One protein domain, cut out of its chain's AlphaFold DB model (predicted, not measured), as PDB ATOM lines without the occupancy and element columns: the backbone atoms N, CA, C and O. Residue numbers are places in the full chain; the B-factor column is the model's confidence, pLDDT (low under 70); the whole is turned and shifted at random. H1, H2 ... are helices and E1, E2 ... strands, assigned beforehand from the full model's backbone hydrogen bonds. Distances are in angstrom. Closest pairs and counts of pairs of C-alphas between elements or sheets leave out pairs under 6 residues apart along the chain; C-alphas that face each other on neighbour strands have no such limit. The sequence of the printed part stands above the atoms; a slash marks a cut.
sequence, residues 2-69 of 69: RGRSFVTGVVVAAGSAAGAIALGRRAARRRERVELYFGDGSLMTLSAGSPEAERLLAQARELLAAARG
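Overview. This is residues 2 to 69 of the 69 residues of an uncharacterized protein of Actinobacteria bacterium (UniProt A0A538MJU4). A long lone helix, H1, sticks out as an arm, and beyond its far end sit a small two-stranded hairpin, E1 and E2, and a second helix, H2, which runs off in a direction turned well away from H1's line. Residues 2 to 30, of which 2 to 28 belong to H1, stand free, and this arm makes much of the length. The printed part has 68 residues, with two named helices and two named strands in the order H1, E1, E2, H2; the sheet, E1 - E2, is antiparallel, and the class is mostly helix. The whole is extended, with a radius of gyration of the C-alphas of 20.5 A and spans of 66 by 31 by 22 A.

Along the chain. H1 is residues 2 to 28, 39.2 A from first to last C-alpha, beginning at C-alpha 2 at (83.169, 63.548, 16.734). E1 is residues 35 to 37, 6.4 A, and E2 is residues 43 to 45, 6.6 A. H2 is residues 51 to 68, 26.1 A, from C-alpha 51 at (106.076, 14.931, 38.443) to C-alpha 68 at (97.344, 15.618, 13.890).

Arrangement. H1 is apart from E2 and from H2. E1 and E2 form a hairpin, antiparallel at 163 degrees between their directions. The C-alphas of Glu 35 and Thr 45, which face each other, are 4.5 A apart. N 36 and O 44, 2.8 A, and N 44 and O 36, 2.9 A, are within hydrogen-bond range. E1 and H2 are apart. Of the O i to N i+4 pairs, 22 of 23 in H1 and 13 of 14 in H2 are within hydrogen-bond range.

Size, cuts and confidence. The two C-alphas farthest apart, those of Arg 2 and Asp 40, are 67.4 A apart. Residues 62 to 69, of which 62 to 68 belong to H2, also stand free. The printed part has no cut and no long link: H1 to E1 is short, E1 to E2 and E2 to H2 are tight. The mean pLDDT of the printed part is 87.4, and residues 2 to 3, residues 26 to 31 and residue 69, the chain's last, are under 70.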
ATOM      1  N   ARG A   2      82.452  64.682  17.369       62.31
ATOM      2  CA  ARG A   2      83.169  63.548  16.734       62.31
ATOM      3  C   ARG A   2      84.331  62.932  17.542       62.31
ATOM      4  O   ARG A   2      84.609  61.751  17.396       62.31
ATOM      5  N   GLY A   3      84.989  63.699  18.416       68.25
ATOM      6  CA  GLY A   3      86.123  63.188  19.205       68.25
ATOM      7  C   GLY A   3      85.720  62.199  20.301       68.25
ATOM      8  O   GLY A   3      86.451  61.261  20.594       68.25
ATOM      9  N   ARG A   4      84.521  62.361  20.875       72.94
ATOM     10  CA  ARG A   4      84.077  61.535  22.005       72.94
ATOM     11  C   ARG A   4      83.714  60.116  21.571       72.94
ATOM     12  O   ARG A   4      84.073  59.176  22.263       72.94
ATOM     13  N   SER A   5      83.093  59.956  20.400       74.06
ATOM     14  CA  SER A   5      82.793  58.634  19.833       74.06
ATOM     15  C   SER A   5      84.053  57.875  19.416       74.06
ATOM     16  O   SER A   5      84.102  56.658  19.563       74.06
ATOM     17  N   PHE A   6      85.085  58.580  18.943       84.25
ATOM     18  CA  PHE A   6      86.371  57.966  18.609       84.25
ATOM     19  C   PHE A   6      87.085  57.438  19.859       84.25
ATOM     20  O   PHE A   6      87.498  56.282  19.884       84.25
ATOM     21  N   VAL A   7      87.149  58.240  20.929       88.38
ATOM     22  CA  VAL A   7      87.728  57.814  22.215       88.38
ATOM     23  C   VAL A   7      86.984  56.603  22.777       88.38
ATOM     24  O   VAL A   7      87.619  55.631  23.176       88.38
ATOM     25  N   THR A   8      85.648  56.614  22.754       88.50
ATOM     26  CA  THR A   8      84.856  55.454  23.184       88.50
ATOM     27  C   THR A   8      85.167  54.216  22.342       88.50
ATOM     28  O   THR A   8      85.367  53.142  22.902       88.50
ATOM     29  N   GLY A   9      85.273  54.358  21.017       90.81
ATOM     30  CA  GLY A   9      85.625  53.253  20.123       90.81
ATOM     31  C   GLY A   9      86.995  52.646  20.436       90.81
ATOM     32  O   GLY A   9      87.116  51.427  20.536       90.81
ATOM     33  N   VAL A  10      88.008  53.485  20.671       93.31
ATOM     34  CA  VAL A  10      89.363  53.034  21.032       93.31
ATOM     35  C   VAL A  10      89.369  52.311  22.380       93.31
ATOM     36  O   VAL A  10      89.972  51.247  22.492       93.31
ATOM     37  N   VAL A  11      88.669  52.837  23.390       94.00
ATOM     38  CA  VAL A  11      88.582  52.200  24.716       94.00
ATOM     39  C   VAL A  11      87.908  50.830  24.627       94.00
ATOM     40  O   VAL A  11      88.407  49.864  25.203       94.00
ATOM     41  N   VAL A  12      86.813  50.717  23.868       94.81
ATOM     42  CA  VAL A  12      86.114  49.439  23.666       94.81
ATOM     43  C   VAL A  12      86.999  48.439  22.923       94.81
ATOM     44  O   VAL A  12      87.097  47.285  23.346       94.81
ATOM     45  N   ALA A  13      87.675  48.864  21.855       93.31
ATOM     46  CA  ALA A  13      88.575  48.002  21.095       93.31
ATOM     47  C   ALA A  13      89.748  47.509  21.957       93.31
ATOM     48  O   ALA A  13      90.029  46.310  21.991       93.31
ATOM     49  N   ALA A  14      90.382  48.408  22.716       94.06
ATOM     50  CA  ALA A  14      91.484  48.067  23.609       94.06
ATOM     51  C   ALA A  14      91.038  47.121  24.738       94.06
ATOM     52  O   ALA A  14      91.703  46.119  24.997       94.06
ATOM     53  N   GLY A  15      89.888  47.391  25.365       93.44
ATOM     54  CA  GLY A  15      89.320  46.527  26.402       93.44
ATOM     55  C   GLY A  15      88.971  45.133  25.878       93.44
ATOM     56  O   GLY A  15      89.278  44.133  26.527       93.44
ATOM     57  N   SER A  16      88.409  45.053  24.671       94.19
ATOM     58  CA  SER A  16      88.056  43.784  24.023       94.19
ATOM     59  C   SER A  16      89.297  42.964  23.665       94.19
ATOM     60  O   SER A  16      89.352  41.772  23.960       94.19
ATOM     61  N   ALA A  17      90.324  43.601  23.094       92.75
ATOM     62  CA  ALA A  17      91.588  42.946  22.774       92.75
ATOM     63  C   ALA A  17      92.304  42.446  24.039       92.75
ATOM     64  O   ALA A  17      92.732  41.292  24.098       92.75
ATOM     65  N   ALA A  18      92.375  43.274  25.086       91.75
ATOM     66  CA  ALA A  18      92.947  42.880  26.370       91.75
ATOM     67  C   ALA A  18      92.179  41.705  26.999       91.75
ATOM     68  O   ALA A  18      92.793  40.748  27.473       91.75
ATOM     69  N   GLY A  19      90.843  41.735  26.946       90.31
ATOM     70  CA  GLY A  19      89.984  40.645  27.405       90.31
ATOM     71  C   GLY A  19      90.217  39.344  26.635       90.31
ATOM     72  O   GLY A  19      90.392  38.293  27.251       90.31
ATOM     73  N   ALA A  20      90.299  39.409  25.305       88.75
ATOM     74  CA  ALA A  20      90.563  38.252  24.452       88.75
ATOM     75  C   ALA A  20      91.937  37.628  24.738       88.75
ATOM     76  O   ALA A  20      92.044  36.410  24.887       88.75
ATOM     77  N   ILE A  21      92.980  38.447  24.900       88.31
ATOM     78  CA  ILE A  21      94.319  37.969  25.268       88.31
ATOM     79  C   ILE A  21      94.302  37.344  26.666       88.31
ATOM     80  O   ILE A  21      94.870  36.272  26.865       88.31
ATOM     81  N   ALA A  22      93.649  37.974  27.645       85.25
ATOM     82  CA  ALA A  22      93.557  37.442  29.001       85.25
ATOM     83  C   ALA A  22      92.804  36.101  29.043       85.25
ATOM     84  O   ALA A  22      93.259  35.165  29.705       85.25
ATOM     85  N   LEU A  23      91.702  35.977  28.299       80.06
ATOM     86  CA  LEU A  23      90.947  34.731  28.157       80.06
ATOM     87  C   LEU A  23      91.747  33.661  27.417       80.06
ATOM     88  O   LEU A  23      91.802  32.534  27.894       80.06
ATOM     89  N   GLY A  24      92.429  34.009  26.325       75.25
ATOM     90  CA  GLY A  24      93.309  33.097  25.594       75.25
ATOM     91  C   GLY A  24      94.459  32.593  26.466       75.25
ATOM     92  O   GLY A  24      94.710  31.395  26.527       75.25
ATOM     93  N   ARG A  25      95.092  33.477  27.249       71.81
ATOM     94  CA  ARG A  25      96.121  33.097  28.231       71.81
ATOM     95  C   ARG A  25      95.555  32.251  29.360       71.81
ATOM     96  O   ARG A  25      96.254  31.368  29.836       71.81
ATOM     97  N   ARG A  26      94.319  32.499  29.804       66.75
ATOM     98  CA  ARG A  26      93.646  31.709  30.847       66.75
ATOM     99  C   ARG A  26      93.201  30.342  30.334       66.75
ATOM    100  O   ARG A  26      93.262  29.385  31.092       66.75
ATOM    101  N   ALA A  27      92.794  30.249  29.073       65.19
ATOM    102  CA  ALA A  27      92.479  29.004  28.385       65.19
ATOM    103  C   ALA A  27      93.751  28.190  28.114       65.19
ATOM    104  O   ALA A  27      93.787  27.018  28.450       65.19
ATOM    105  N   ALA A  28      94.831  28.823  27.653       62.53
ATOM    106  CA  ALA A  28      96.150  28.196  27.560       62.53
ATOM    107  C   ALA A  28      96.717  27.814  28.945       62.53
ATOM    108  O   ALA A  28      97.429  26.827  29.080       62.53
ATOM    109  N   ARG A  29      96.376  28.572  30.000       61.28
ATOM    110  CA  ARG A  29      96.645  28.232  31.409       61.28
ATOM    111  C   ARG A  29      95.613  27.295  32.032       61.28
ATOM    112  O   ARG A  29      95.811  26.945  33.199       61.28
ATOM    113  N   ARG A  30      94.545  26.864  31.337       61.69
ATOM    114  CA  ARG A  30      93.810  25.669  31.773       61.69
ATOM    115  C   ARG A  30      94.795  24.534  31.569       61.69
ATOM    116  O   ARG A  30      94.900  23.973  30.487       61.69
ATOM    117  N   ARG A  31      95.582  24.317  32.623       65.56
ATOM    118  CA  ARG A  31      96.609  23.300  32.741       65.56
ATOM    119  C   ARG A  31      96.008  22.013  32.210       65.56
ATOM    120  O   ARG A  31      94.958  21.579  32.691       65.56
ATOM    121  N   GLU A  32      96.665  21.456  31.203       80.38
ATOM    122  CA  GLU A  32      96.519  20.046  30.901       80.38
ATOM    123  C   GLU A  32      96.583  19.288  32.232       80.38
ATOM    124  O   GLU A  32      97.419  19.577  33.094       80.38
ATOM    125  N   ARG A  33      95.610  18.413  32.452       88.69
ATOM    126  CA  ARG A  33      95.465  17.670  33.699       88.69
ATOM    127  C   ARG A  33      95.326  16.204  33.369       88.69
ATOM    128  O   ARG A  33      94.811  15.858  32.308       88.69
ATOM    129  N   VAL A  34      95.750  15.372  34.303       93.44
ATOM    130  CA  VAL A  34      95.616  13.928  34.181       93.44
ATOM    131  C   VAL A  34      94.497  13.482  35.104       93.44
ATOM    132  O   VAL A  34      94.553  13.719  36.311       93.44
ATOM    133  N   GLU A  35      93.489  12.851  34.516       94.75
ATOM    134  CA  GLU A  35      92.426  12.144  35.222       94.75
ATOM    135  C   GLU A  35      92.534  10.663  34.866       94.75
ATOM    136  O   GLU A  35      92.548  10.302  33.689       94.75
ATOM    137  N   LEU A  36      92.652   9.820  35.885       94.62
ATOM    138  CA  LEU A  36      92.722   8.373  35.755       94.62
ATOM    139  C   LEU A  36      91.359   7.799  36.119       94.62
ATOM    140  O   LEU A  36      90.902   7.957  37.252       94.62
ATOM    141  N   TYR A  37      90.724   7.157  35.145       96.06
ATOM    142  CA  TYR A  37      89.488   6.410  35.334       96.06
ATOM    143  C   TYR A  37      89.841   4.946  35.569       96.06
ATOM    144  O   TYR A  37      90.508   4.324  34.738       96.06
ATOM    145  N   PHE A  38      89.403   4.403  36.696       97.06
ATOM    146  CA  PHE A  38      89.634   3.010  37.057       97.06
ATOM    147  C   PHE A  38      88.412   2.150  36.723       97.06
ATOM    148  O   PHE A  38      87.292   2.641  36.578       97.06
ATOM    149  N   GLY A  39      88.629   0.839  36.589       97.62
ATOM    150  CA  GLY A  39      87.570  -0.112  36.225       97.62
ATOM    151  C   GLY A  39      86.470  -0.266  37.280       97.62
ATOM    152  O   GLY A  39      85.388  -0.744  36.961       97.62
ATOM    153  N   ASP A  40      86.724   0.169  38.514       97.06
ATOM    154  CA  ASP A  40      85.737   0.243  39.596       97.06
ATOM    155  C   ASP A  40      84.845   1.500  39.516       97.06
ATOM    156  O   ASP A  40      83.977   1.703  40.363       97.06
ATOM    157  N   GLY A  41      85.047   2.345  38.499       97.12
ATOM    158  CA  GLY A  41      84.328   3.601  38.306       97.12
ATOM    159  C   GLY A  41      84.898   4.772  39.104       97.12
ATOM    160  O   GLY A  41      84.360   5.878  39.022       97.12
ATOM    161  N   SER A  42      85.980   4.569  39.861       96.81
ATOM    162  CA  SER A  42      86.645   5.656  40.569       96.81
ATOM    163  C   SER A  42      87.431   6.557  39.612       96.81
ATOM    164  O   SER A  42      87.900   6.145  38.545       96.81
ATOM    165  N   LEU A  43      87.563   7.822  40.012       96.94
ATOM    166  CA  LEU A  43      88.315   8.841  39.295       96.94
ATOM    167  C   LEU A  43      89.382   9.421  40.213       96.94
ATOM    168  O   LEU A  43      89.070   9.937  41.287       96.94
ATOM    169  N   MET A  44      90.631   9.399  39.755       95.75
ATOM    170  CA  MET A  44      91.725  10.091  40.421       95.75
ATOM    171  C   MET A  44      92.275  11.201  39.538       95.75
ATOM    172  O   MET A  44      92.765  10.960  38.438       95.75
ATOM    173  N   THR A  45      92.263  12.423  40.059       94.19
ATOM    174  CA  THR A  45      92.913  13.563  39.414       94.19
ATOM    175  C   THR A  45      94.311  13.735  39.984       94.19
ATOM    176  O   THR A  45      94.474  13.896  41.194       94.19
ATOM    177  N   LEU A  46      95.328  13.738  39.123       93.94
ATOM    178  CA  LEU A  46      96.687  14.056  39.551       93.94
ATOM    179  C   LEU A  46      96.851  15.564  39.742       93.94
ATOM    180  O   LEU A  46      96.375  16.374  38.940       93.94
ATOM    181  N   SER A  47      97.576  15.941  40.797       89.44
ATOM    182  CA  SER A  47      97.896  17.334  41.096       89.44
ATOM    183  C   SER A  47      98.601  17.990  39.914       89.44
ATOM    184  O   SER A  47      99.598  17.483  39.395       89.44
ATOM    185  N   ALA A  48      98.094  19.142  39.488       85.75
ATOM    186  CA  ALA A  48      98.631  19.820  38.321       85.75
ATOM    187  C   ALA A  48     100.058  20.333  38.581       85.75
ATOM    188  O   ALA A  48     100.291  21.079  39.535       85.75
ATOM    189  N   GLY A  49     100.992  19.973  37.699       85.69
ATOM    190  CA  GLY A  49     102.422  20.244  37.862       85.69
ATOM    191  C   GLY A  49     103.153  19.264  38.786       85.69
ATOM    192  O   GLY A  49     104.315  19.501  39.103       85.69
ATOM    193  N   SER A  50     102.501  18.184  39.239       91.25
ATOM    194  CA  SER A  50     103.213  17.076  39.890       91.25
ATOM    195  C   SER A  50     104.097  16.330  38.881       91.25
ATOM    196  O   SER A  50     103.737  16.257  37.701       91.25
ATOM    197  N   PRO A  51     105.220  15.732  39.318       93.44
ATOM    198  CA  PRO A  51     106.076  14.931  38.443       93.44
ATOM    199  C   PRO A  51     105.319  13.800  37.730       93.44
ATOM    200  O   PRO A  51     105.581  13.516  36.564       93.44
ATOM    201  N   GLU A  52     104.362  13.169  38.410       93.06
ATOM    202  CA  GLU A  52     103.515  12.095  37.881       93.06
ATOM    203  C   GLU A  52     102.638  12.600  36.737       93.06
ATOM    204  O   GLU A  52     102.587  11.978  35.674       93.06
ATOM    205  N   ALA A  53     101.979  13.745  36.943       93.81
ATOM    206  CA  ALA A  53     101.160  14.368  35.915       93.81
ATOM    207  C   ALA A  53     102.014  14.775  34.708       93.81
ATOM    208  O   ALA A  53     101.647  14.462  33.581       93.81
ATOM    209  N   GLU A  54     103.170  15.411  34.921       93.06
ATOM    210  CA  GLU A  54     104.022  15.876  33.818       93.06
ATOM    211  C   GLU A  54     104.574  14.728  32.965       93.06
ATOM    212  O   GLU A  54     104.598  14.844  31.739       93.06
ATOM    213  N   ARG A  55     104.948  13.591  33.575       94.12
ATOM    214  CA  ARG A  55     105.384  12.404  32.819       94.12
ATOM    215  C   ARG A  55     104.289  11.896  31.880       94.12
ATOM    216  O   ARG A  55     104.567  11.608  30.719       94.12
ATOM    217  N   LEU A  56     103.050  11.805  32.364       95.00
ATOM    218  CA  LEU A  56     101.919  11.335  31.557       95.00
ATOM    219  C   LEU A  56     101.498  12.358  30.496       95.00
ATOM    220  O   LEU A  56     101.203  11.986  29.362       95.00
ATOM    221  N   LEU A  57     101.521  13.650  30.832       93.81
ATOM    222  CA  LEU A  57     101.214  14.719  29.883       93.81
ATOM    223  C   LEU A  57     102.224  14.787  28.738       93.81
ATOM    224  O   LEU A  57     101.818  15.018  27.605       93.81
ATOM    225  N   ALA A  58     103.514  14.555  28.996       93.69
ATOM    226  CA  ALA A  58     104.524  14.501  27.940       93.69
ATOM    227  C   ALA A  58     104.173  13.450  26.871       93.69
ATOM    228  O   ALA A  58     104.112  13.774  25.687       93.69
ATOM    229  N   GLN A  59     103.830  12.233  27.297       94.75
ATOM    230  CA  GLN A  59     103.427  11.149  26.393       94.75
ATOM    231  C   GLN A  59     102.119  11.468  25.652       94.75
ATOM    232  O   GLN A  59     102.000  11.254  24.447       94.75
ATOM    233  N   ALA A  60     101.136  12.044  26.350       93.44
ATOM    234  CA  ALA A  60      99.875  12.448  25.733       93.44
ATOM    235  C   ALA A  60     100.069  13.531  24.654       93.44
ATOM    236  O   ALA A  60      99.409  13.489  23.615       93.44
ATOM    237  N   ARG A  61     100.994  14.480  24.867       91.88
ATOM    238  CA  ARG A  61     101.351  15.512  23.878       91.88
ATOM    239  C   ARG A  61     101.956  14.897  22.620       91.88
ATOM    240  O   ARG A  61     101.573  15.302  21.525       91.88
ATOM    241  N   GLU A  62     102.851  13.923  22.766       95.06
ATOM    242  CA  GLU A  62     103.454  13.208  21.634       95.06
ATOM    243  C   GLU A  62     102.392  12.470  20.808       95.06
ATOM    244  O   GLU A  62     102.330  12.640  19.591       95.06
ATOM    245  N   LEU A  63     101.488  11.738  21.467       95.25
ATOM    246  CA  LEU A  63     100.380  11.039  20.803       95.25
ATOM    247  C   LEU A  63      99.440  11.998  20.063       95.25
ATOM    248  O   LEU A  63      99.056  11.741  18.922       95.25
ATOM    249  N   LEU A  64      99.079  13.122  20.687       92.69
ATOM    250  CA  LEU A  64      98.234  14.138  20.058       92.69
ATOM    251  C   LEU A  64      98.918  14.818  18.869       92.69
ATOM    252  O   LEU A  64      98.240  15.162  17.903       92.69
ATOM    253  N   ALA A  65     100.233  15.037  18.939       91.06
ATOM    254  CA  ALA A  65     101.001  15.579  17.825       91.06
ATOM    255  C   ALA A  65     101.033  14.587  16.655       91.06
ATOM    256  O   ALA A  65     100.744  14.981  15.528       91.06
ATOM    257  N   ALA A  66     101.289  13.306  16.936       95.25
ATOM    258  CA  ALA A  66     101.289  12.243  15.935       95.25
ATOM    259  C   ALA A  66      99.918  12.059  15.263       95.25
ATOM    260  O   ALA A  66      99.859  11.826  14.066       95.25
ATOM    261  N   ALA A  67      98.815  12.206  16.003       94.19
ATOM    262  CA  ALA A  67      97.462  12.064  15.458       94.19
ATOM    263  C   ALA A  67      96.985  13.259  14.604       94.19
ATOM    264  O   ALA A  67      95.954  13.161  13.942       94.19
ATOM    265  N   ARG A  68      97.670  14.410  14.674       89.94
ATOM    266  CA  ARG A  68      97.344  15.618  13.890       89.94
ATOM    267  C   ARG A  68      98.189  15.767  12.621       89.94
ATOM    268  O   ARG A  68      97.849  16.627  11.808       89.94
ATOM    269  N   GLY A  69      99.290  15.022  12.517       61.53
ATOM    270  CA  GLY A  69     100.134  14.932  11.320       61.53
ATOM    271  C   GLY A  69      99.624  13.869  10.361       61.53
ATOM    272  O   GLY A  69      99.906  14.029   9.156       61.53
TER     273      GLY A  69